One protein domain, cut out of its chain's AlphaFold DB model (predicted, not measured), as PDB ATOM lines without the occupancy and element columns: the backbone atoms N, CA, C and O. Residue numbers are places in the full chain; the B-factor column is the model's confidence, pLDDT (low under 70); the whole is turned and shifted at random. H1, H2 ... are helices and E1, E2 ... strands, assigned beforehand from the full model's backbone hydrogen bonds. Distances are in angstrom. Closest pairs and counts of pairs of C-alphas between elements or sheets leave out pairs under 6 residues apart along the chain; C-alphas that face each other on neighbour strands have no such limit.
ATOM      1  N   THR A 325     -26.512   4.816  -5.570       64.38
ATOM      2  CA  THR A 325     -25.259   4.186  -5.194       64.38
ATOM      3  C   THR A 325     -25.404   3.809  -3.729       64.38
ATOM      4  O   THR A 325     -25.559   4.697  -2.891       64.38
ATOM      5  N   GLY A 326     -25.371   2.512  -3.407       73.12
ATOM      6  CA  GLY A 326     -25.424   2.055  -2.014       73.12
ATOM      7  C   GLY A 326     -24.392   2.800  -1.165       73.12
ATOM      8  O   GLY A 326     -23.279   3.056  -1.636       73.12
ATOM      9  N   ALA A 327     -24.756   3.188   0.059       81.50
ATOM     10  CA  ALA A 327     -23.953   4.091   0.887       81.50
ATOM     11  C   ALA A 327     -22.510   3.588   1.096       81.50
ATOM     12  O   ALA A 327     -21.579   4.385   1.194       81.50
ATOM     13  N   GLU A 328     -22.308   2.270   1.081       85.06
ATOM     14  CA  GLU A 328     -21.011   1.600   1.182       85.06
ATOM     15  C   GLU A 328     -20.159   1.738  -0.088       85.06
ATOM     16  O   GLU A 328     -18.936   1.757  -0.007       85.06
ATOM     17  N   VAL A 329     -20.776   1.871  -1.267       88.06
ATOM     18  CA  VAL A 329     -20.077   2.175  -2.529       88.06
ATOM     19  C   VAL A 329     -19.695   3.659  -2.578       88.06
ATOM     20  O   VAL A 329     -18.581   3.991  -2.981       88.06
ATOM     21  N   VAL A 330     -20.570   4.554  -2.098       86.81
ATOM     22  CA  VAL A 330     -20.231   5.976  -1.883       86.81
ATOM     23  C   VAL A 330     -19.071   6.088  -0.881       86.81
ATOM     24  O   VAL A 330     -18.187   6.928  -1.035       86.81
ATOM     25  N   ASP A 331     -19.043   5.247   0.159       87.94
ATOM     26  CA  ASP A 331     -17.958   5.206   1.149       87.94
ATOM     27  C   ASP A 331     -16.644   4.701   0.550       87.94
ATOM     28  O   ASP A 331     -15.639   5.402   0.624       87.94
ATOM     29  N   LEU A 332     -16.679   3.570  -0.161       90.50
ATOM     30  CA  LEU A 332     -15.529   2.993  -0.860       90.50
ATOM     31  C   LEU A 332     -14.839   4.009  -1.787       90.50
ATOM     32  O   LEU A 332     -13.617   4.155  -1.745       90.50
ATOM     33  N   LEU A 333     -15.614   4.754  -2.584       91.88
ATOM     34  CA  LEU A 333     -15.091   5.779  -3.495       91.88
ATOM     35  C   LEU A 333     -14.412   6.936  -2.744       91.88
ATOM     36  O   LEU A 333     -13.327   7.369  -3.135       91.88
ATOM     37  N   VAL A 334     -15.012   7.422  -1.654       91.88
ATOM     38  CA  VAL A 334     -14.433   8.494  -0.824       91.88
ATOM     39  C   VAL A 334     -13.190   8.003  -0.067       91.88
ATOM     40  O   VAL A 334     -12.194   8.725  -0.008       91.88
ATOM     41  N   ALA A 335     -13.189   6.767   0.438       92.19
ATOM     42  CA  ALA A 335     -12.045   6.151   1.108       92.19
ATOM     43  C   ALA A 335     -10.844   5.966   0.161       92.19
ATOM     44  O   ALA A 335      -9.714   6.287   0.531       92.19
ATOM     45  N   MET A 336     -11.081   5.533  -1.083       94.12
ATOM     46  CA  MET A 336     -10.043   5.427  -2.118       94.12
ATOM     47  C   MET A 336      -9.470   6.798  -2.504       94.12
ATOM     48  O   MET A 336      -8.250   6.941  -2.588       94.12
ATOM     49  N   CYS A 337     -10.317   7.824  -2.664       94.81
ATOM     50  CA  CYS A 337      -9.858   9.206  -2.843       94.81
ATOM     51  C   CYS A 337      -8.987   9.669  -1.660       94.81
ATOM     52  O   CYS A 337      -7.935  10.271  -1.871       94.81
ATOM     53  N   ARG A 338      -9.382   9.357  -0.417       95.19
ATOM     54  CA  ARG A 338      -8.629   9.743   0.787       95.19
ATOM     55  C   ARG A 338      -7.248   9.095   0.827       95.19
ATOM     56  O   ARG A 338      -6.259   9.798   1.003       95.19
ATOM     57  N   ALA A 339      -7.170   7.783   0.603       95.19
ATOM     58  CA  ALA A 339      -5.902   7.059   0.557       95.19
ATOM     59  C   ALA A 339      -4.955   7.628  -0.518       95.19
ATOM     60  O   ALA A 339      -3.763   7.814  -0.272       95.19
ATOM     61  N   ALA A 340      -5.497   7.978  -1.689       95.81
ATOM     62  CA  ALA A 340      -4.742   8.584  -2.780       95.81
ATOM     63  C   ALA A 340      -4.211  10.000  -2.464       95.81
ATOM     64  O   ALA A 340      -3.113  10.335  -2.910       95.81
ATOM     65  N   LEU A 341      -4.927  10.810  -1.669       95.19
ATOM     66  CA  LEU A 341      -4.439  12.114  -1.180       95.19
ATOM     67  C   LEU A 341      -3.443  12.004  -0.020       95.19
ATOM     68  O   LEU A 341      -2.541  12.833   0.084       95.19
ATOM     69  N   GLN A 342      -3.595  11.001   0.848       94.75
ATOM     70  CA  GLN A 342      -2.716  10.786   2.003       94.75
ATOM     71  C   GLN A 342      -1.370  10.144   1.622       94.75
ATOM     72  O   GLN A 342      -0.413  10.214   2.391       94.75
ATOM     73  N   SER A 343      -1.262   9.553   0.429       94.56
ATOM     74  CA  SER A 343      -0.010   8.994  -0.083       94.56
ATOM     75  C   SER A 343       1.039  10.068  -0.399       94.56
ATOM     76  O   SER A 343       0.748  11.085  -1.029       94.56
ATOM     77  N   SER A 344       2.310   9.779  -0.110       93.44
ATOM     78  CA  SER A 344       3.452  10.553  -0.625       93.44
ATOM     79  C   SER A 344       3.485  10.611  -2.162       93.44
ATOM     80  O   SER A 344       4.013  11.557  -2.740       93.44
ATOM     81  N   ARG A 345       2.858   9.635  -2.836       92.69
ATOM     82  CA  ARG A 345       2.766   9.533  -4.299       92.69
ATOM     83  C   ARG A 345       1.585  10.319  -4.900       92.69
ATOM     84  O   ARG A 345       1.339  10.190  -6.101       92.69
ATOM     85  N   LYS A 346       0.858  11.140  -4.116       93.81
ATOM     86  CA  LYS A 346      -0.368  11.872  -4.529       93.81
ATOM     87  C   LYS A 346      -0.225  12.737  -5.791       93.81
ATOM     88  O   LYS A 346      -1.198  12.935  -6.515       93.81
ATOM     89  N   SER A 347       0.981  13.216  -6.095       90.94
ATOM     90  CA  SER A 347       1.305  13.935  -7.338       90.94
ATOM     91  C   SER A 347       1.086  13.097  -8.607       90.94
ATOM     92  O   SER A 347       0.709  13.653  -9.642       90.94
ATOM     93  N   ILE A 348       1.292  11.778  -8.503       88.31
ATOM     94  CA  ILE A 348       1.258  10.792  -9.591       88.31
ATOM     95  C   ILE A 348      -0.057  10.000  -9.579       88.31
ATOM     96  O   ILE A 348      -0.699   9.873 -10.614       88.31
ATOM     97  N   ILE A 349      -0.462   9.461  -8.421       90.25
ATOM     98  CA  ILE A 349      -1.582   8.498  -8.341       90.25
ATOM     99  C   ILE A 349      -2.961   9.144  -8.183       90.25
ATOM    100  O   ILE A 349      -3.973   8.493  -8.436       90.25
ATOM    101  N   PHE A 350      -3.023  10.416  -7.772       93.44
ATOM    102  CA  PHE A 350      -4.280  11.160  -7.713       93.44
ATOM    103  C   PHE A 350      -4.617  11.717  -9.104       93.44
ATOM    104  O   PHE A 350      -4.593  12.927  -9.355       93.44
ATOM    105  N   ASP A 351      -4.867  10.790 -10.025       89.12
ATOM    106  CA  ASP A 351      -5.235  11.047 -11.411       89.12
ATOM    107  C   ASP A 351      -6.469  10.210 -11.805       89.12
ATOM    108  O   ASP A 351      -6.481   9.008 -11.521       89.12
ATOM    109  N   PRO A 352      -7.511  10.800 -12.420       89.62
ATOM    110  CA  PRO A 352      -7.663  12.223 -12.718       89.62
ATOM    111  C   PRO A 352      -7.748  13.089 -11.452       89.62
ATOM    112  O   PRO A 352      -8.230  12.660 -10.399       89.62
ATOM    113  N   TYR A 353      -7.283  14.329 -11.584       91.75
ATOM    114  CA  TYR A 353      -7.475  15.400 -10.605       91.75
ATOM    115  C   TYR A 353      -8.818  16.121 -10.879       91.75
ATOM    116  O   TYR A 353      -9.192  16.251 -12.047       91.75
ATOM    117  N   PRO A 354      -9.558  16.599  -9.859       91.31
ATOM    118  CA  PRO A 354     -10.852  17.249 -10.041       91.31
ATOM    119  C   PRO A 354     -10.796  18.540 -10.858       91.31
ATOM    120  O   PRO A 354      -9.955  19.411 -10.627       91.31
ATOM    121  N   SER A 355     -11.780  18.673 -11.749       89.19
ATOM    122  CA  SER A 355     -12.216  19.940 -12.337       89.19
ATOM    123  C   SER A 355     -13.552  20.301 -11.691       89.19
ATOM    124  O   SER A 355     -14.557  19.658 -11.984       89.19
ATOM    125  N   VAL A 356     -13.555  21.278 -10.784       88.06
ATOM    126  CA  VAL A 356     -14.741  21.707 -10.020       88.06
ATOM    127  C   VAL A 356     -14.812  23.228 -10.039       88.06
ATOM    128  O   VAL A 356     -13.820  23.890  -9.736       88.06
ATOM    129  N   VAL A 357     -15.971  23.767 -10.414       86.12
ATOM    130  CA  VAL A 357     -16.273  25.208 -10.470       86.12
ATOM    131  C   VAL A 357     -16.317  25.786  -9.052       86.12
ATOM    132  O   VAL A 357     -16.763  25.107  -8.131       86.12
ATOM    133  N   ASP A 358     -15.823  27.010  -8.850       85.31
ATOM    134  CA  ASP A 358     -15.880  27.665  -7.539       85.31
ATOM    135  C   ASP A 358     -17.295  28.231  -7.282       85.31
ATOM    136  O   ASP A 358     -17.750  29.069  -8.066       85.31
ATOM    137  N   PRO A 359     -18.012  27.816  -6.214       84.44
ATOM    138  CA  PRO A 359     -19.381  28.268  -5.942       84.44
ATOM    139  C   PRO A 359     -19.522  29.786  -5.788       84.44
ATOM    140  O   PRO A 359     -20.587  30.332  -6.065       84.44
ATOM    141  N   TYR A 360     -18.453  30.476  -5.376       85.94
ATOM    142  CA  TYR A 360     -18.434  31.934  -5.244       85.94
ATOM    143  C   TYR A 360     -17.994  32.658  -6.524       85.94
ATOM    144  O   TYR A 360     -18.136  33.876  -6.624       85.94
ATOM    145  N   ASN A 361     -17.444  31.941  -7.507       85.38
ATOM    146  CA  ASN A 361     -16.993  32.512  -8.771       85.38
ATOM    147  C   ASN A 361     -17.188  31.509  -9.925       85.38
ATOM    148  O   ASN A 361     -16.253  30.775 -10.260       85.38
ATOM    149  N   PRO A 362     -18.351  31.517 -10.607       78.88
ATOM    150  CA  PRO A 362     -18.648  30.578 -11.691       78.88
ATOM    151  C   PRO A 362     -17.738  30.722 -12.926       78.88
ATOM    152  O   PRO A 362     -17.782  29.877 -13.816       78.88
ATOM    153  N   LYS A 363     -16.894  31.765 -12.995       81.75
ATOM    154  CA  LYS A 363     -15.865  31.939 -14.038       81.75
ATOM    155  C   LYS A 363     -14.521  31.290 -13.672       81.75
ATOM    156  O   LYS A 363     -13.572  31.392 -14.447       81.75
ATOM    157  N   ALA A 364     -14.409  30.660 -12.501       85.12
ATOM    158  CA  ALA A 364     -13.189  30.041 -11.999       85.12
ATOM    159  C   ALA A 364     -13.414  28.581 -11.579       85.12
ATOM    160  O   ALA A 364     -14.498  28.183 -11.158       85.12
ATOM    161  N   LEU A 365     -12.350  27.782 -11.650       86.75
ATOM    162  CA  LEU A 365     -12.320  26.434 -11.091       86.75
ATOM    163  C   LEU A 365     -11.659  26.459  -9.706       86.75
ATOM    164  O   LEU A 365     -10.479  26.798  -9.592       86.75
ATOM    165  N   ALA A 366     -12.391  26.046  -8.669       88.12
ATOM    166  CA  ALA A 366     -11.858  25.852  -7.321       88.12
ATOM    167  C   ALA A 366     -10.790  24.750  -7.268       88.12
ATOM    168  O   ALA A 366      -9.803  24.866  -6.533       88.12
ATOM    169  N   PHE A 367     -10.989  23.706  -8.078       91.38
ATOM    170  CA  PHE A 367     -10.025  22.647  -8.345       91.38
ATOM    171  C   PHE A 367      -9.817  22.533  -9.857       91.38
ATOM    172  O   PHE A 367     -10.785  22.405 -10.604       91.38
ATOM    173  N   SER A 368      -8.560  22.582 -10.308       88.69
ATOM    174  CA  SER A 368      -8.193  22.436 -11.719       88.69
ATOM    175  C   SER A 368      -6.961  21.538 -11.876       88.69
ATOM    176  O   SER A 368      -5.964  21.771 -11.186       88.69
ATOM    177  N   PRO A 369      -6.939  20.591 -12.835       87.06
ATOM    178  CA  PRO A 369      -5.741  19.814 -13.165       87.06
ATOM    179  C   PRO A 369      -4.530  20.677 -13.556       87.06
ATOM    180  O   PRO A 369      -3.395  20.258 -13.347       87.06
ATOM    181  N   LYS A 370      -4.767  21.894 -14.077       87.56
ATOM    182  CA  LYS A 370      -3.736  22.884 -14.440       87.56
ATOM    183  C   LYS A 370      -3.061  23.531 -13.218       87.56
ATOM    184  O   LYS A 370      -1.964  24.066 -13.342       87.56
ATOM    185  N   ARG A 371      -3.735  23.549 -12.062       88.19
ATOM    186  CA  ARG A 371      -3.304  24.205 -10.813       88.19
ATOM    187  C   ARG A 371      -3.732  23.347  -9.616       88.19
ATOM    188  O   ARG A 371      -4.700  23.657  -8.924       88.19
ATOM    189  N   LYS A 372      -3.029  22.229  -9.411       92.44
ATOM    190  CA  LYS A 372      -3.333  21.263  -8.345       92.44
ATOM    191  C   LYS A 372      -3.061  21.880  -6.962       92.44
ATOM    192  O   LYS A 372      -1.958  22.353  -6.708       92.44
ATOM    193  N   SER A 373      -4.045  21.838  -6.064       92.56
ATOM    194  CA  SER A 373      -3.954  22.300  -4.672       92.56
ATOM    195  C   SER A 373      -4.435  21.183  -3.750       92.56
ATOM    196  O   SER A 373      -5.619  21.068  -3.424       92.56
ATOM    197  N   TYR A 374      -3.500  20.308  -3.380       92.94
ATOM    198  CA  TYR A 374      -3.794  19.087  -2.633       92.94
ATOM    199  C   TYR A 374      -4.344  19.358  -1.231       92.94
ATOM    200  O   TYR A 374      -5.127  18.558  -0.732       92.94
ATOM    201  N   ASP A 375      -3.990  20.483  -0.616       91.88
ATOM    202  CA  ASP A 375      -4.325  20.763   0.783       91.88
ATOM    203  C   ASP A 375      -5.714  21.423   0.913       91.88
ATOM    204  O   ASP A 375      -6.487  21.054   1.798       91.88
ATOM    205  N   ARG A 376      -6.113  22.280  -0.051       91.44
ATOM    206  CA  ARG A 376      -7.519  22.721  -0.217       91.44
ATOM    207  C   ARG A 376      -8.426  21.519  -0.499       91.44
ATOM    208  O   ARG A 376      -9.527  21.435   0.038       91.44
ATOM    209  N   LEU A 377      -7.948  20.579  -1.318       93.38
ATOM    210  CA  LEU A 377      -8.677  19.369  -1.692       93.38
ATOM    211  C   LEU A 377      -8.808  18.366  -0.532       93.38
ATOM    212  O   LEU A 377      -9.884  17.805  -0.337       93.38
ATOM    213  N   GLN A 378      -7.755  18.186   0.271       93.62
ATOM    214  CA  GLN A 378      -7.792  17.370   1.487       93.62
ATOM    215  C   GLN A 378      -8.790  17.943   2.502       93.62
ATOM    216  O   GLN A 378      -9.641  17.201   2.983       93.62
ATOM    217  N   LYS A 379      -8.760  19.262   2.754       92.19
ATOM    218  CA  LYS A 379      -9.719  19.932   3.652       92.19
ATOM    219  C   LYS A 379     -11.171  19.708   3.212       92.19
ATOM    220  O   LYS A 379     -11.990  19.288   4.025       92.19
ATOM    221  N   ALA A 380     -11.472  19.913   1.929       91.88
ATOM    222  CA  ALA A 380     -12.809  19.662   1.389       91.88
ATOM    223  C   ALA A 380     -13.226  18.182   1.527       91.88
ATOM    224  O   ALA A 380     -14.377  17.895   1.852       91.88
ATOM    225  N   LEU A 381     -12.301  17.229   1.348       92.62
ATOM    226  CA  LEU A 381     -12.587  15.801   1.520       92.62
ATOM    227  C   LEU A 381     -12.815  15.404   2.990       92.62
ATOM    228  O   LEU A 381     -13.692  14.586   3.270       92.62
ATOM    229  N   ASP A 382     -12.068  15.974   3.936       90.94
ATOM    230  CA  ASP A 382     -12.307  15.735   5.363       90.94
ATOM    231  C   ASP A 382     -13.653  16.340   5.817       90.94
ATOM    232  O   ASP A 382     -14.343  15.727   6.631       90.94
ATOM    233  N   ASN A 383     -14.104  17.446   5.209       88.00
ATOM    234  CA  ASN A 383     -15.462  17.979   5.397       88.00
ATOM    235  C   ASN A 383     -16.547  17.022   4.854       88.00
ATOM    236  O   ASN A 383     -17.539  16.768   5.542       88.00
ATOM    237  N   VAL A 384     -16.343  16.406   3.676       85.75
ATOM    238  CA  VAL A 384     -17.220  15.328   3.159       85.75
ATOM    239  C   VAL A 384     -17.292  14.153   4.145       85.75
ATOM    240  O   VAL A 384     -18.377  13.640   4.422       85.75
ATOM    241  N   LEU A 385     -16.150  13.724   4.689       82.44
ATOM    242  CA  LEU A 385     -16.059  12.609   5.639       82.44
ATOM    243  C   LEU A 385     -16.718  12.911   6.991       82.44
ATOM    244  O   LEU A 385     -17.343  12.023   7.571       82.44
ATOM    245  N   LEU A 386     -16.590  14.141   7.492       78.06
ATOM    246  CA  LEU A 386     -17.223  14.595   8.730       78.06
ATOM    247  C   LEU A 386     -18.749  14.551   8.605       78.06
ATOM    248  O   LEU A 386     -19.421  13.923   9.421       78.06
ATOM    249  N   ILE A 387     -19.294  15.132   7.537       71.31
ATOM    250  CA  ILE A 387     -20.747  15.219   7.345       71.31
ATOM    251  C   ILE A 387     -21.350  13.836   7.125       71.31
ATOM    252  O   ILE A 387     -22.370  13.519   7.724       71.31
ATOM    253  N   ARG A 388     -20.686  12.952   6.375       70.00
ATOM    254  CA  ARG A 388     -21.158  11.571   6.177       70.00
ATOM    255  C   ARG A 388     -21.147  10.694   7.435       70.00
ATOM    256  O   ARG A 388     -21.730   9.615   7.408       70.00
ATOM    257  N   ARG A 389     -20.516  11.140   8.527       68.44
ATOM    258  CA  ARG A 389     -20.605  10.507   9.857       68.44
ATOM    259  C   ARG A 389     -21.712  11.095  10.734       68.44
ATOM    260  O   ARG A 389     -22.108  10.450  11.697       68.44
ATOM    261  N   MET A 390     -22.178  12.307  10.428       55.44
ATOM    262  CA  MET A 390     -23.134  13.068  11.242       55.44
ATOM    263  C   MET A 390     -24.540  13.125  10.628       55.44
ATOM    264  O   MET A 390     -25.525  13.158  11.359       55.44
ATOM    265  N   ALA A 391     -24.642  13.135   9.300       59.72
ATOM    266  CA  ALA A 391     -25.891  13.307   8.576       59.72
ATOM    267  C   ALA A 391     -26.592  11.962   8.331       59.72
ATOM    268  O   ALA A 391     -26.119  11.122   7.565       59.72
ATOM    269  N   GLN A 392     -27.760  11.797   8.951       57.78
ATOM    270  CA  GLN A 392     -28.754  10.774   8.626       57.78
ATOM    271  C   GLN A 392     -29.999  11.501   8.110       57.78
ATOM    272  O   GLN A 392     -30.576  12.308   8.836       57.78
ATOM    273  N   GLY A 393     -30.396  11.272   6.856       59.69
ATOM    274  CA  GLY A 393     -31.532  11.980   6.258       59.69
ATOM    275  C   GLY A 393     -31.525  12.017   4.726       59.69
ATOM    276  O   GLY A 393     -30.645  11.428   4.094       59.69
ATOM    277  N   PRO A 394     -32.508  12.701   4.111       62.00
ATOM    278  CA  PRO A 394     -32.626  12.816   2.661       62.00
ATOM    279  C   PRO A 394     -31.508  13.670   2.044       62.00
ATOM    280  O   PRO A 394     -30.979  14.595   2.663       62.00
ATOM    281  N   HIS A 395     -31.189  13.397   0.776       65.62
ATOM    282  CA  HIS A 395     -30.068  14.002   0.041       65.62
ATOM    283  C   HIS A 395     -30.069  15.545   0.041       65.62
ATOM    284  O   HIS A 395     -29.016  16.171   0.166       65.62
ATOM    285  N   CYS A 396     -31.251  16.164  -0.026       66.31
ATOM    286  CA  CYS A 396     -31.414  17.618   0.014       66.31
ATOM    287  C   CYS A 396     -30.965  18.255   1.342       66.31
ATOM    288  O   CYS A 396     -30.556  19.413   1.349       66.31
ATOM    289  N   GLU A 397     -31.010  17.517   2.452       71.44
ATOM    290  CA  GLU A 397     -30.587  17.994   3.768       71.44
ATOM    291  C   GLU A 397     -29.079  17.790   3.973       71.44
ATOM    292  O   GLU A 397     -28.391  18.699   4.436       71.44
ATOM    293  N   ILE A 398     -28.538  16.661   3.492       74.38
ATOM    294  CA  ILE A 398     -27.086  16.425   3.407       74.38
ATOM    295  C   ILE A 398     -26.415  17.568   2.627       74.38
ATOM    296  O   ILE A 398     -25.439  18.140   3.109       74.38
ATOM    297  N   LYS A 399     -26.972  17.966   1.471       77.88
ATOM    298  CA  LYS A 399     -26.453  19.090   0.675       77.88
ATOM    299  C   LYS A 399     -26.370  20.393   1.482       77.88
ATOM    300  O   LYS A 399     -25.296  20.981   1.547       77.88
ATOM    301  N   LYS A 400     -27.452  20.823   2.144       79.88
ATOM    302  CA  LYS A 400     -27.451  22.063   2.954       79.88
ATOM    303  C   LYS A 400     -26.382  22.044   4.049       79.88
ATOM    304  O   LYS A 400     -25.771  23.072   4.336       79.88
ATOM    305  N   GLN A 401     -26.157  20.886   4.669       79.00
ATOM    306  CA  GLN A 401     -25.149  20.720   5.716       79.00
ATOM    307  C   GLN A 401     -23.720  20.791   5.153       79.00
ATOM    308  O   GLN A 401     -22.840  21.354   5.803       79.00
ATOM    309  N   MET A 402     -23.503  20.307   3.925       81.69
ATOM    310  CA  MET A 402     -22.252  20.488   3.177       81.69
ATOM    311  C   MET A 402     -22.023  21.951   2.814       81.69
ATOM    312  O   MET A 402     -21.009  22.512   3.227       81.69
ATOM    313  N   ASP A 403     -22.993  22.590   2.162       83.38
ATOM    314  CA  ASP A 403     -22.905  23.987   1.724       83.38
ATOM    315  C   ASP A 403     -22.667  24.960   2.906       83.38
ATOM    316  O   ASP A 403     -22.017  25.991   2.740       83.38
ATOM    317  N   LYS A 404     -23.130  24.613   4.120       85.19
ATOM    318  CA  LYS A 404     -22.914  25.386   5.359       85.19
ATOM    319  C   LYS A 404     -21.508  25.245   5.967       85.19
ATOM    320  O   LYS A 404     -21.062  26.170   6.643       85.19
ATOM    321  N   ILE A 405     -20.835  24.104   5.797       85.50
ATOM    322  CA  ILE A 405     -19.501  23.849   6.382       85.50
ATOM    323  C   ILE A 405     -18.391  24.190   5.383       85.50
ATOM    324  O   ILE A 405     -17.400  24.823   5.747       85.50
ATOM    325  N   ASP A 406     -18.553  23.768   4.132       88.06
ATOM    326  CA  ASP A 406     -17.622  24.023   3.038       88.06
ATOM    327  C   ASP A 406     -18.365  23.870   1.701       88.06
ATOM    328  O   ASP A 406     -18.651  22.739   1.294       88.06
ATOM    329  N   PRO A 407     -18.647  24.971   0.978       88.50
ATOM    330  CA  PRO A 407     -19.310  24.937  -0.325       88.50
ATOM    331  C   PRO A 407     -18.626  24.063  -1.383       88.50
ATOM    332  O   PRO A 407     -19.238  23.760  -2.402       88.50
ATOM    333  N   LEU A 408     -17.369  23.645  -1.183       89.12
ATOM    334  CA  LEU A 408     -16.685  22.705  -2.075       89.12
ATOM    335  C   LEU A 408     -16.954  21.237  -1.740       89.12
ATOM    336  O   LEU A 408     -16.702  20.384  -2.590       89.12
ATOM    337  N   ALA A 409     -17.462  20.915  -0.549       88.62
ATOM    338  CA  ALA A 409     -17.663  19.534  -0.119       88.62
ATOM    339  C   ALA A 409     -18.730  18.817  -0.966       88.62
ATOM    340  O   ALA A 409     -18.488  17.700  -1.430       88.62
ATOM    341  N   TYR A 410     -19.880  19.448  -1.229       85.50
ATOM    342  CA  TYR A 410     -20.927  18.847  -2.066       85.50
ATOM    343  C   TYR A 410     -20.509  18.727  -3.550       85.50
ATOM    344  O   TYR A 410     -20.556  17.609  -4.072       85.50
ATOM    345  N   PRO A 411     -19.982  19.776  -4.223       86.19
ATOM    346  CA  PRO A 411     -19.428  19.655  -5.576       86.19
ATOM    347  C   PRO A 411     -18.285  18.634  -5.696       86.19
ATOM    348  O   PRO A 411     -18.190  17.927  -6.699       86.19
ATOM    349  N   LEU A 412     -17.431  18.499  -4.672       89.31
ATOM    350  CA  LEU A 412     -16.392  17.468  -4.639       89.31
ATOM    351  C   LEU A 412     -16.992  16.060  -4.529       89.31
ATOM    352  O   LEU A 412     -16.531  15.159  -5.227       89.31
ATOM    353  N   LEU A 413     -18.020  15.852  -3.701       87.12
ATOM    354  CA  LEU A 413     -18.715  14.565  -3.610       87.12
ATOM    355  C   LEU A 413     -19.417  14.209  -4.931       87.12
ATOM    356  O   LEU A 413     -19.263  13.083  -5.407       87.12
ATOM    357  N   GLN A 414     -20.104  15.167  -5.565       84.06
ATOM    358  CA  GLN A 414     -20.679  14.984  -6.902       84.06
ATOM    359  C   GLN A 414     -19.602  14.605  -7.927       84.06
ATOM    360  O   GLN A 414     -19.784  13.639  -8.670       84.06
ATOM    361  N   TRP A 415     -18.448  15.285  -7.931       87.81
ATOM    362  CA  TRP A 415     -17.325  14.908  -8.794       87.81
ATOM    363  C   TRP A 415     -16.799  13.499  -8.486       87.81
ATOM    364  O   TRP A 415     -16.560  12.731  -9.416       87.81
ATOM    365  N   ILE A 416     -16.646  13.110  -7.213       88.75
ATOM    366  CA  ILE A 416     -16.180  11.763  -6.829       88.75
ATOM    367  C   ILE A 416     -17.111  10.679  -7.386       88.75
ATOM    368  O   ILE A 416     -16.614   9.664  -7.881       88.75
ATOM    369  N   LEU A 417     -18.428  10.902  -7.342       83.94
ATOM    370  CA  LEU A 417     -19.438   9.957  -7.816       83.94
ATOM    371  C   LEU A 417     -19.549   9.929  -9.345       83.94
ATOM    372  O   LEU A 417     -19.476   8.853  -9.936       83.94
ATOM    373  N   ALA A 418     -19.657  11.088  -9.998       80.00
ATOM    374  CA  ALA A 418     -19.798  11.178 -11.452       80.00
ATOM    375  C   ALA A 418     -18.522  10.766 -12.210       80.00
ATOM    376  O   ALA A 418     -18.596  10.232 -13.313       80.00
ATOM    377  N   SER A 419     -17.339  10.956 -11.615       84.56
ATOM    378  CA  SER A 419     -16.072  10.489 -12.200       84.56
ATOM    379  C   SER A 419     -15.853   8.974 -12.086       84.56
ATOM    380  O   SER A 419     -14.916   8.457 -12.699       84.56
ATOM    381  N   ASN A 420     -16.692   8.235 -11.345       84.44
ATOM    382  CA  ASN A 420     -16.636   6.774 -11.304       84.44
ATOM    383  C   ASN A 420     -17.205   6.163 -12.597       84.44
ATOM    384  O   ASN A 420     -18.398   5.858 -12.697       84.44
ATOM    385  N   ARG A 421     -16.313   5.906 -13.557       84.56
ATOM    386  CA  ARG A 421     -16.620   5.292 -14.861       84.56
ATOM    387  C   ARG A 421     -16.934   3.785 -14.799       84.56
ATOM    388  O   ARG A 421     -17.192   3.167 -15.831       84.56
ATOM    389  N   SER A 422     -16.934   3.189 -13.604       85.88
ATOM    390  CA  SER A 422     -17.226   1.771 -13.368       85.88
ATOM    391  C   SER A 422     -18.611   1.563 -12.736       85.88
ATOM    392  O   SER A 422     -19.121   2.412 -11.997       85.88
ATOM    393  N   HIS A 423     -19.233   0.410 -12.984       85.44
ATOM    394  CA  HIS A 423     -20.366  -0.071 -12.191       85.44
ATOM    395  C   HIS A 423     -19.822  -0.807 -10.959       85.44
ATOM    396  O   HIS A 423     -18.943  -1.660 -11.086       85.44
ATOM    397  N   ILE A 424     -20.299  -0.437  -9.768       87.69
ATOM    398  CA  ILE A 424     -19.862  -1.008  -8.490       87.69
ATOM    399  C   ILE A 424     -21.100  -1.281  -7.642       87.69
ATOM    400  O   ILE A 424     -21.903  -0.375  -7.428       87.69
ATOM    401  N   VAL A 425     -21.244  -2.514  -7.156       86.94
ATOM    402  CA  VAL A 425     -22.389  -2.956  -6.342       86.94
ATOM    403  C   VAL A 425     -21.881  -3.783  -5.166       86.94
ATOM    404  O   VAL A 425     -21.067  -4.685  -5.350       86.94
ATOM    405  N   LYS A 426     -22.356  -3.503  -3.947       89.06
ATOM    406  CA  LYS A 426     -22.070  -4.339  -2.770       89.06
ATOM    407  C   LYS A 426     -22.687  -5.724  -2.970       89.06
ATOM    408  O   LYS A 426     -23.876  -5.835  -3.260       89.06
ATOM    409  N   LEU A 427     -21.892  -6.781  -2.815       90.00
ATOM    410  CA  LEU A 427     -22.387  -8.146  -2.968       90.00
ATOM    411  C   LEU A 427     -23.306  -8.521  -1.790       90.00
ATOM    412  O   LEU A 427     -22.944  -8.265  -0.635       90.00
ATOM    413  N   PRO A 428     -24.463  -9.159  -2.046       88.69
ATOM    414  CA  PRO A 428     -25.267  -9.781  -0.998       88.69
ATOM    415  C   PRO A 428     -24.533 -10.998  -0.416       88.69
ATOM    416  O   PRO A 428     -23.754 -11.649  -1.114       88.69
ATOM    417  N   LEU A 429     -24.798 -11.328   0.853       87.88
ATOM    418  CA  LEU A 429     -24.063 -12.354   1.615       87.88
ATOM    419  C   LEU A 429     -24.025 -13.734   0.928       87.88
ATOM    420  O   LEU A 429     -23.032 -14.449   1.026       87.88
ATOM    421  N   ASN A 430     -25.071 -14.099   0.182       90.88
ATOM    422  CA  ASN A 430     -25.136 -15.355  -0.574       90.88
ATOM    423  C   ASN A 430     -24.207 -15.406  -1.806       90.88
ATOM    424  O   ASN A 430     -23.972 -16.491  -2.331       90.88
ATOM    425  N   ARG A 431     -23.669 -14.266  -2.259       89.62
ATOM    426  CA  ARG A 431     -22.663 -14.156  -3.332       89.62
ATOM    427  C   ARG A 431     -21.252 -13.837  -2.804       89.62
ATOM    428  O   ARG A 431     -20.369 -13.540  -3.603       89.62
ATOM    429  N   HIS A 432     -21.018 -13.869  -1.487       91.94
ATOM    430  CA  HIS A 432     -19.686 -13.618  -0.915       91.94
ATOM    431  C   HIS A 432     -18.736 -14.800  -1.140       91.94
ATOM    432  O   HIS A 432     -19.068 -15.961  -0.891       91.94
ATOM    433  N   LEU A 433     -17.509 -14.485  -1.545       91.06
ATOM    434  CA  LEU A 433     -16.395 -15.421  -1.612       91.06
ATOM    435  C   LEU A 433     -15.955 -15.748  -0.180       91.06
ATOM    436  O   LEU A 433     -15.312 -14.931   0.475       91.06
ATOM    437  N   LYS A 434     -16.316 -16.935   0.323       90.12
ATOM    438  CA  LYS A 434     -16.144 -17.321   1.741       90.12
ATOM    439  C   LYS A 434     -14.689 -17.329   2.240       90.12
ATOM    440  O   LYS A 434     -14.466 -17.216   3.440       90.12
ATOM    441  N   PHE A 435     -13.715 -17.455   1.337       91.06
ATOM    442  CA  PHE A 435     -12.278 -17.384   1.644       91.06
ATOM    443  C   PHE A 435     -11.744 -15.942   1.737       91.06
ATOM    444  O   PHE A 435     -10.645 -15.722   2.238       91.06
ATOM    445  N   MET A 436     -12.501 -14.946   1.267       88.25
ATOM    446  CA  MET A 436     -12.158 -13.536   1.433       88.25
ATOM    447  C   MET A 436     -12.691 -13.069   2.789       88.25
ATOM    448  O   MET A 436     -13.869 -12.735   2.919       88.25
ATOM    449  N   HIS A 437     -11.823 -13.056   3.803       88.06
ATOM    450  CA  HIS A 437     -12.147 -12.711   5.194       88.06
ATOM    451  C   HIS A 437     -12.425 -11.204   5.400       88.06
ATOM    452  O   HIS A 437     -11.728 -10.513   6.137       88.06
ATOM    453  N   THR A 438     -13.453 -10.684   4.727       88.94
ATOM    454  CA  THR A 438     -13.942  -9.302   4.820       88.94
ATOM    455  C   THR A 438     -15.478  -9.285   4.805       88.94
ATOM    456  O   THR A 438     -16.077  -9.961   3.965       88.94
ATOM    457  N   PRO A 439     -16.140  -8.491   5.674       87.06
ATOM    458  CA  PRO A 439     -17.593  -8.294   5.629       87.06
ATOM    459  C   PRO A 439     -18.043  -7.413   4.448       87.06
ATOM    460  O   PRO A 439     -19.233  -7.345   4.136       87.06
ATOM    461  N   HIS A 440     -17.105  -6.738   3.775       89.50
ATOM    462  CA  HIS A 440     -17.364  -5.897   2.611       89.50
ATOM    463  C   HIS A 440     -16.750  -6.528   1.361       89.50
ATOM    464  O   HIS A 440     -15.528  -6.578   1.205       89.50
ATOM    465  N   GLN A 441     -17.617  -6.990   0.459       92.81
ATOM    466  CA  GLN A 441     -17.261  -7.480  -0.869       92.81
ATOM    467  C   GLN A 441     -18.110  -6.743  -1.912       92.81
ATOM    468  O   GLN A 441     -19.285  -6.455  -1.669       92.81
ATOM    469  N   PHE A 442     -17.523  -6.430  -3.065       91.81
ATOM    470  CA  PHE A 442     -18.156  -5.637  -4.119       91.81
ATOM    471  C   PHE A 442     -17.923  -6.280  -5.487       91.81
ATOM    472  O   PHE A 442     -16.825  -6.753  -5.777       91.81
ATOM    473  N   LEU A 443     -18.946  -6.254  -6.338       88.88
ATOM    474  CA  LEU A 443     -18.825  -6.508  -7.768       88.88
ATOM    475  C   LEU A 443     -18.339  -5.223  -8.446       88.88
ATOM    476  O   LEU A 443     -18.890  -4.154  -8.188       88.88
ATOM    477  N   LEU A 444     -17.329  -5.338  -9.309       88.56
ATOM    478  CA  LEU A 444     -16.765  -4.250 -10.108       88.56
ATOM    479  C   LEU A 444     -16.837  -4.634 -11.588       88.56
ATOM    480  O   LEU A 444     -16.282  -5.658 -11.980       88.56
ATOM    481  N   ILE A 445     -17.474  -3.795 -12.406       85.12
ATOM    482  CA  ILE A 445     -17.559  -3.974 -13.860       85.12
ATOM    483  C   ILE A 445     -17.128  -2.672 -14.538       85.12
ATOM    484  O   ILE A 445     -17.641  -1.594 -14.230       85.12
ATOM    485  N   SER A 446     -16.150  -2.764 -15.438       84.56
ATOM    486  CA  SER A 446     -15.485  -1.602 -16.045       84.56
ATOM    487  C   SER A 446     -15.265  -1.707 -17.559       84.56
ATOM    488  O   SER A 446     -14.945  -0.694 -18.181       84.56
ATOM    489  N   SER A 447     -15.461  -2.880 -18.171       81.94
ATOM    490  CA  SER A 447     -15.365  -3.074 -19.626       81.94
ATOM    491  C   SER A 447     -16.480  -2.338 -20.388       81.94
ATOM    492  O   SER A 447     -17.639  -2.435 -19.990       81.94
ATOM    493  N   PRO A 448     -16.171  -1.659 -21.509       81.25
ATOM    494  CA  PRO A 448     -17.159  -1.262 -22.515       81.25
ATOM    495  C   PRO A 448     -17.904  -2.459 -23.128       81.25
ATOM    496  O   PRO A 448     -17.301  -3.532 -23.240       81.25
ATOM    497  N   PRO A 449     -19.129  -2.276 -23.659       80.38
ATOM    498  CA  PRO A 449     -19.888  -3.360 -24.297       80.38
ATOM    499  C   PRO A 449     -19.160  -3.916 -25.531       80.38
ATOM    500  O   PRO A 449     -19.023  -5.123 -25.710       80.38
ATOM    501  N   THR A 450     -18.563  -3.028 -26.335       79.94
ATOM    502  CA  THR A 450     -17.730  -3.373 -27.503       79.94
ATOM    503  C   THR A 450     -16.499  -4.212 -27.151       79.94
ATOM    504  O   THR A 450     -16.009  -4.977 -27.987       79.94
ATOM    505  N   LYS A 451     -15.987  -4.092 -25.920       82.81
ATOM    506  CA  LYS A 451     -14.869  -4.889 -25.398       82.81
ATOM    507  C   LYS A 451     -15.356  -6.232 -24.856       82.81
ATOM    508  O   LYS A 451     -14.705  -7.245 -25.109       82.81
ATOM    509  N   GLU A 452     -16.496  -6.244 -24.171       84.69
ATOM    510  CA  GLU A 452     -17.098  -7.459 -23.620       84.69
ATOM    511  C   GLU A 452     -17.550  -8.417 -24.730       84.69
ATOM    512  O   GLU A 452     -17.128  -9.568 -24.741       84.69
ATOM    513  N   ALA A 453     -18.253  -7.937 -25.763       83.50
ATOM    514  CA  ALA A 453     -18.649  -8.761 -26.912       83.50
ATOM    515  C   ALA A 453     -17.447  -9.429 -27.624       83.50
ATOM    516  O   ALA A 453     -17.512 -10.589 -28.051       83.50
ATOM    517  N   ARG A 454     -16.303  -8.728 -27.702       86.88
ATOM    518  CA  ARG A 454     -15.035  -9.283 -28.218       86.88
ATOM    519  C   ARG A 454     -14.449 -10.335 -27.275       86.88
ATOM    520  O   ARG A 454     -14.022 -11.389 -27.747       86.88
ATOM    521  N   PHE A 455     -14.463 -10.092 -25.962       88.75
ATOM    522  CA  PHE A 455     -14.034 -11.070 -24.959       88.75
ATOM    523  C   PHE A 455     -14.912 -12.329 -24.972       88.75
ATOM    524  O   PHE A 455     -14.378 -13.430 -25.026       88.75
ATOM    525  N   GLN A 456     -16.238 -12.192 -25.030       88.25
ATOM    526  CA  GLN A 456     -17.178 -13.314 -25.131       88.25
ATOM    527  C   GLN A 456     -16.956 -14.152 -26.397       88.25
ATOM    528  O   GLN A 456     -17.034 -15.380 -26.352       88.25
ATOM    529  N   THR A 457     -16.620 -13.505 -27.516       91.06
ATOM    530  CA  THR A 457     -16.256 -14.196 -28.763       91.06
ATOM    531  C   THR A 457     -14.943 -14.971 -28.608       91.06
ATOM    532  O   THR A 457     -14.891 -16.154 -28.937       91.06
ATOM    533  N   ALA A 458     -13.902 -14.355 -28.038       92.25
ATOM    534  CA  ALA A 458     -12.627 -15.025 -27.769       92.25
ATOM    535  C   ALA A 458     -12.764 -16.177 -26.751       92.25
ATOM    536  O   ALA A 458     -12.187 -17.245 -26.949       92.25
ATOM    537  N   ARG A 459     -13.584 -16.006 -25.706       93.56
ATOM    538  CA  ARG A 459     -13.854 -17.007 -24.662       93.56
ATOM    539  C   ARG A 459     -14.453 -18.298 -25.223       93.56
ATOM    540  O   ARG A 459     -14.126 -19.375 -24.734       93.56
ATOM    541  N   LYS A 460     -15.283 -18.207 -26.268       94.31
ATOM    542  CA  LYS A 460     -15.841 -19.376 -26.978       94.31
ATOM    543  C   LYS A 460     -14.795 -20.162 -27.781       94.31
ATOM    544  O   LYS A 460     -15.018 -21.337 -28.041       94.31
ATOM    545  N   LEU A 461     -13.685 -19.530 -28.170       95.44
ATOM    546  CA  LEU A 461     -12.615 -20.140 -28.973       95.44
ATOM    547  C   LEU A 461     -11.445 -20.654 -28.118       95.44
ATOM    548  O   LEU A 461     -10.862 -21.684 -28.441       95.44
ATOM    549  N   TYR A 462     -11.104 -19.940 -27.040       95.88
ATOM    550  CA  TYR A 462      -9.876 -20.158 -26.260       95.88
ATOM    551  C   TYR A 462     -10.114 -20.448 -24.767       95.88
ATOM    552  O   TYR A 462      -9.160 -20.691 -24.031       95.88
ATOM    553  N   GLY A 463     -11.365 -20.407 -24.296       94.81
ATOM    554  CA  GLY A 463     -11.692 -20.484 -22.870       94.81
ATOM    555  C   GLY A 463     -11.365 -19.198 -22.099       94.81
ATOM    556  O   GLY A 463     -11.139 -18.133 -22.675       94.81
ATOM    557  N   SER A 464     -11.386 -19.279 -20.766       94.31
ATOM    558  CA  SER A 464     -11.031 -18.172 -19.866       94.31
ATOM    559  C   SER A 464     -10.735 -18.676 -18.454       94.31
ATOM    560  O   SER A 464     -11.491 -19.503 -17.943       94.31
ATOM    561  N   THR A 465      -9.731 -18.100 -17.792       92.81
ATOM    562  CA  THR A 465      -9.341 -18.433 -16.410       92.81
ATOM    563  C   THR A 465      -9.439 -17.194 -15.519       92.81
ATOM    564  O   THR A 465      -9.118 -16.089 -15.959       92.81
ATOM    565  N   PHE A 466      -9.864 -17.362 -14.265       88.62
ATOM    566  CA  PHE A 466      -9.874 -16.286 -13.269       88.62
ATOM    567  C   PHE A 466      -8.533 -16.202 -12.529       88.62
ATOM    568  O   PHE A 466      -7.930 -17.222 -12.207       88.62
ATOM    569  N   ALA A 467      -8.091 -14.982 -12.222       88.50
ATOM    570  CA  ALA A 467      -6.886 -14.710 -11.444       88.50
ATOM    571  C   ALA A 467      -7.106 -13.500 -10.522       88.50
ATOM    572  O   ALA A 467      -7.893 -12.606 -10.838       88.50
ATOM    573  N   PHE A 468      -6.399 -13.458  -9.392       87.12
ATOM    574  CA  PHE A 468      -6.450 -12.327  -8.465       87.12
ATOM    575  C   PHE A 468      -5.428 -11.251  -8.847       87.12
ATOM    576  O   PHE A 468      -4.285 -11.556  -9.181       87.12
ATOM    577  N   HIS A 469      -5.825  -9.982  -8.734       85.00
ATOM    578  CA  HIS A 469      -4.932  -8.833  -8.867       85.00
ATOM    579  C   HIS A 469      -4.955  -8.011  -7.574       85.00
ATOM    580  O   HIS A 469      -5.961  -7.380  -7.248       85.00
ATOM    581  N   GLY A 470      -3.845  -8.028  -6.835       87.44
ATOM    582  CA  GLY A 470      -3.641  -7.181  -5.661       87.44
ATOM    583  C   GLY A 470      -3.043  -5.828  -6.046       87.44
ATOM    584  O   GLY A 470      -2.112  -5.764  -6.846       87.44
ATOM    585  N   SER A 471      -3.550  -4.747  -5.453       90.00
ATOM    586  CA  SER A 471      -2.994  -3.399  -5.600       90.00
ATOM    587  C   SER A 471      -3.269  -2.577  -4.342       90.00
ATOM    588  O   SER A 471      -4.354  -2.680  -3.764       90.00
ATOM    589  N   HIS A 472      -2.290  -1.771  -3.924       91.62
ATOM    590  CA  HIS A 472      -2.383  -0.902  -2.747       91.62
ATOM    591  C   HIS A 472      -3.573   0.069  -2.840       91.62
ATOM    592  O   HIS A 472      -3.881   0.578  -3.922       91.62
ATOM    593  N   ILE A 473      -4.233   0.334  -1.707       92.44
ATOM    594  CA  ILE A 473      -5.506   1.073  -1.632       92.44
ATOM    595  C   ILE A 473      -5.444   2.453  -2.306       92.44
ATOM    596  O   ILE A 473      -6.374   2.831  -3.016       92.44
ATOM    597  N   GLU A 474      -4.330   3.172  -2.175       93.81
ATOM    598  CA  GLU A 474      -4.150   4.501  -2.759       93.81
ATOM    599  C   GLU A 474      -4.103   4.507  -4.300       93.81
ATOM    600  O   GLU A 474      -4.377   5.533  -4.920       93.81
ATOM    601  N   ASN A 475      -3.817   3.369  -4.944       92.94
ATOM    602  CA  ASN A 475      -3.830   3.262  -6.406       92.94
ATOM    603  C   ASN A 475      -5.268   3.224  -6.973       92.94
ATOM    604  O   ASN A 475      -5.484   3.562  -8.141       92.94
ATOM    605  N   TRP A 476      -6.262   2.804  -6.179       91.56
ATOM    606  CA  TRP A 476      -7.607   2.507  -6.691       91.56
ATOM    607  C   TRP A 476      -8.406   3.744  -7.119       91.56
ATOM    608  O   TRP A 476      -9.246   3.632  -8.014       91.56
ATOM    609  N   HIS A 477      -8.074   4.931  -6.590       92.44
ATOM    610  CA  HIS A 477      -8.571   6.223  -7.096       92.44
ATOM    611  C   HIS A 477      -8.389   6.357  -8.612       92.44
ATOM    612  O   HIS A 477      -9.288   6.853  -9.295       92.44
ATOM    613  N   SER A 478      -7.236   5.912  -9.122       90.69
ATOM    614  CA  SER A 478      -6.923   5.952 -10.548       90.69
ATOM    615  C   SER A 478      -7.463   4.727 -11.280       90.69
ATOM    616  O   SER A 478      -8.110   4.880 -12.310       90.69
ATOM    617  N   ILE A 479      -7.313   3.516 -10.726       88.62
ATOM    618  CA  ILE A 479      -7.774   2.270 -11.375       88.62
ATOM    619  C   ILE A 479      -9.274   2.321 -11.727       88.62
ATOM    620  O   ILE A 479      -9.659   1.905 -12.819       88.62
ATOM    621  N   LEU A 480     -10.125   2.883 -10.859       87.38
ATOM    622  CA  LEU A 480     -11.573   2.992 -11.106       87.38
ATOM    623  C   LEU A 480     -11.974   4.037 -12.166       87.38
ATOM    624  O   LEU A 480     -13.129   4.038 -12.606       87.38
ATOM    625  N   ARG A 481     -11.051   4.920 -12.569       85.81
ATOM    626  CA  ARG A 481     -11.306   6.067 -13.463       85.81
ATOM    627  C   ARG A 481     -10.510   6.038 -14.762       85.81
ATOM    628  O   ARG A 481     -11.000   6.520 -15.778       85.81
ATOM    629  N   ASN A 482      -9.311   5.469 -14.725       83.88
ATOM    630  CA  ASN A 482      -8.395   5.298 -15.847       83.88
ATOM    631  C   ASN A 482      -8.310   3.836 -16.313       83.88
ATOM    632  O   ASN A 482      -7.802   3.601 -17.406       83.88
ATOM    633  N   GLY A 483      -8.786   2.866 -15.523       82.75
ATOM    634  CA  GLY A 483      -8.621   1.429 -15.765       82.75
ATOM    635  C   GLY A 483      -7.314   0.858 -15.196       82.75
ATOM    636  O   GLY A 483      -6.431   1.592 -14.752       82.75
ATOM    637  N   LEU A 484      -7.182  -0.473 -15.211       81.81
ATOM    638  CA  LEU A 484      -5.918  -1.152 -14.901       81.81
ATOM    639  C   LEU A 484      -4.901  -0.921 -16.030       81.81
ATOM    640  O   LEU A 484      -5.207  -1.156 -17.200       81.81
ATOM    641  N   VAL A 485      -3.683  -0.511 -15.667       79.25
ATOM    642  CA  VAL A 485      -2.575  -0.312 -16.613       79.25
ATOM    643  C   VAL A 485      -2.086  -1.666 -17.127       79.25
ATOM    644  O   VAL A 485      -1.568  -2.480 -16.363       79.25
ATOM    645  N   ASN A 486      -2.217  -1.904 -18.434       74.25
ATOM    646  CA  ASN A 486      -1.696  -3.117 -19.057       74.25
ATOM    647  C   ASN A 486      -0.198  -2.964 -19.373       74.25
ATOM    648  O   ASN A 486       0.173  -2.393 -20.394       74.25
ATOM    649  N   ALA A 487       0.658  -3.511 -18.509       75.62
ATOM    650  CA  ALA A 487       2.114  -3.503 -18.683       75.62
ATOM    651  C   ALA A 487       2.652  -4.568 -19.671       75.62
ATOM    652  O   ALA A 487       3.868  -4.648 -19.853       75.62
ATOM    653  N   SER A 488       1.798  -5.387 -20.298       72.88
ATOM    654  CA  SER A 488       2.225  -6.466 -21.210       72.88
ATOM    655  C   SER A 488       3.075  -5.945 -22.374       72.88
ATOM    656  O   SER A 488       2.756  -4.918 -22.968       72.88
ATOM    657  N   TYR A 489       4.146  -6.666 -22.710       68.94
ATOM    658  CA  TYR A 489       5.145  -6.325 -23.733       68.94
ATOM    659  C   TYR A 489       5.918  -5.013 -23.485       68.94
ATOM    660  O   TYR A 489       6.676  -4.566 -24.344       68.94
ATOM    661  N   THR A 490       5.793  -4.411 -22.296       73.94
ATOM    662  CA  THR A 490       6.597  -3.251 -21.877       73.94
ATOM    663  C   THR A 490       7.785  -3.669 -21.007       73.94
ATOM    664  O   THR A 490       7.814  -4.762 -20.442       73.94
ATOM    665  N   LYS A 491       8.735  -2.748 -20.789       67.19
ATOM    666  CA  LYS A 491       9.835  -2.916 -19.817       67.19
ATOM    667  C   LYS A 491       9.365  -3.071 -18.355       67.19
ATOM    668  O   LYS A 491      10.188  -3.364 -17.497       67.19
ATOM    669  N   LEU A 492       8.075  -2.859 -18.073       61.47
ATOM    670  CA  LEU A 492       7.458  -3.032 -16.753       61.47
ATOM    671  C   LEU A 492       6.803  -4.415 -16.576       61.47
ATOM    672  O   LEU A 492       6.303  -4.716 -15.494       61.47
ATOM    673  N   GLN A 493       6.789  -5.270 -17.608       59.31
ATOM    674  CA  GLN A 493       6.309  -6.644 -17.472       59.31
ATOM    675  C   GLN A 493       7.318  -7.485 -16.679       59.31
ATOM    676  O   GLN A 493       8.394  -7.821 -17.178       59.31
ATOM    677  N   VAL A 494       6.948  -7.882 -15.462       56.22
ATOM    678  CA  VAL A 494       7.738  -8.831 -14.667       56.22
ATOM    679  C   VAL A 494       7.720 -10.200 -15.353       56.22
ATOM    680  O   VAL A 494       6.680 -10.858 -15.431       56.22
ATOM    681  N   LYS A 495       8.882 -10.648 -15.842       46.09
ATOM    682  CA  LYS A 495       9.079 -12.022 -16.316       46.09
ATOM    683  C   LYS A 495       9.107 -12.982 -15.125       46.09
ATOM    684  O   LYS A 495      10.160 -13.243 -14.552       46.09
ATOM    685  N   HIS A 496       7.954 -13.532 -14.756       47.28
ATOM    686  CA  HIS A 496       7.899 -14.660 -13.827       47.28
ATOM    687  C   HIS A 496       8.287 -15.959 -14.549       47.28
ATOM    688  O   HIS A 496       7.431 -16.715 -14.997       47.28
ATOM    689  N   GLU A 497       9.589 -16.236 -14.638       36.53
ATOM    690  CA  GLU A 497      10.141 -17.432 -15.306       36.53
ATOM    691  C   GLU A 497       9.834 -18.762 -14.581       36.53
ATOM    692  O   GLU A 497      10.202 -19.826 -15.067       36.53
ATOM    693  N   ASN A 498       9.138 -18.723 -13.435       32.47
ATOM    694  CA  ASN A 498       8.862 -19.887 -12.581       32.47
ATOM    695  C   ASN A 498       7.374 -20.119 -12.238       32.47
ATOM    696  O   ASN A 498       7.071 -20.911 -11.344       32.47
ATOM    697  N   THR A 499       6.423 -19.497 -12.943       31.78
ATOM    698  CA  THR A 499       4.991 -19.804 -12.741       31.78
ATOM    699  C   THR A 499       4.591 -21.102 -13.451       31.78
ATOM    700  O   THR A 499       3.944 -21.081 -14.498       31.78
ATOM    701  N   LYS A 500       4.953 -22.254 -12.871       29.53
ATOM    702  CA  LYS A 500       4.320 -23.534 -13.219       29.53
ATOM    703  C   LYS A 500       2.879 -23.527 -12.708       29.53
ATOM    704  O   LYS A 500       2.639 -23.780 -11.530       29.53
ATOM    705  N   VAL A 501       1.938 -23.230 -13.599       29.48
ATOM    706  CA  VAL A 501       0.524 -23.551 -13.382       29.48
ATOM    707  C   VAL A 501       0.373 -25.064 -13.566       29.48
ATOM    708  O   VAL A 501       0.802 -25.592 -14.594       29.48
ATOM    709  N   TYR A 502      -0.177 -25.729 -12.551       28.25
ATOM    710  CA  TYR A 502      -0.649 -27.115 -12.604       28.25
ATOM    711  C   TYR A 502      -2.160 -27.127 -12.862       28.25
ATOM    712  O   TYR A 502      -2.823 -26.179 -12.380       28.25
TER     713      TYR A 502
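AT A GLANCE: This is residues 325 to 502 of the 502 residues of the protein "Poly [ADP-ribose] polymerase 6-like" of Seriola lalandi dorsalis (UniProt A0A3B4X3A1). H1 and H3 lie side by side, running opposite ways, and H5 runs across both; H4 packs on H3 and H5, while H7 crosses H1. Two small strand hairpins, E1 E2 near H5 and E3 E4 near H1, join this helical core, and most of H6 and the tail of residues 485 to 502 stick out. The printed part has 178 residues, mostly helix by class, with the order H1 H2 E1 E2 H3 H4 H5 E3 E4 H6 H7; each hairpin is an antiparallel sheet of two strands. It is loose, with a radius of gyration of the C-alphas of 19.4 A, and spans 60 by 41 by 31 A.

IN THESE COORDINATES: H1, residues 327 to 342, begins at C-alpha 327 (-23.953, 4.091, 0.887) and is 22.3 A long. H2 holds residues 346 to 349, E1 356 to 358 and E2 361 to 367. H3, residues 374 to 390, is the longest helix by residues, 24.6 A from C-alpha 374 (-3.794, 19.087, -2.633). H4 holds residues 395 to 405, 15.8 A, and H5 409 to 418, 14.2 A. E3 is residues 423 to 426 and E4 442 to 445. H6, residues 449 to 462, is 19.7 A long; H7, residues 473 to 482, is 15.1 A and ends at C-alpha 482 (-8.395, 5.298, -15.847).

HOW THE PARTS SIT: H1 touches H3 with residues 334 to 341 alone, at a shallow tilt of 30 degrees, opposite ways; the closest C-alphas, of Leu 341 and Gln 378, are 6.8 A apart. H5 touches H3 about perpendicular, at 88 degrees, closest at the C-alphas of Ala 380 and Ala 409, 5.1 A. H4 touches H5 at a steep tilt of 47 degrees, closest at Met 402 and Tyr 410, C-alphas 5.7 A apart. H7 touches H1, only just about perpendicular at 72 degrees, with the C-alphas of Ala 340 and Glu 474 closest at 4.1 A. H7 also touches H2. In the hairpin E1 and E2, N 356 and O 367 are 3.0 A apart; in the hairpin E3 and E4, N 423 and O 445 are 2.8 A apart, both within hydrogen-bond range. H6 touches no helix. Every O i to N i+4 pair is within hydrogen-bond range in H1, H3 and H5; H4 has 6 of 7, H6 8 of 10, H7 3 of 6, and H2 is too short for such a pair.

THE WHOLE: The C-alphas farthest apart, of Tyr 360 and Tyr 502, are 62.1 A apart. The printed part has no cut. The link E3 to E4, 15 residues, is long. pLDDT is under 70 at residues 325, 389 to 396, 489 and 491 to 502.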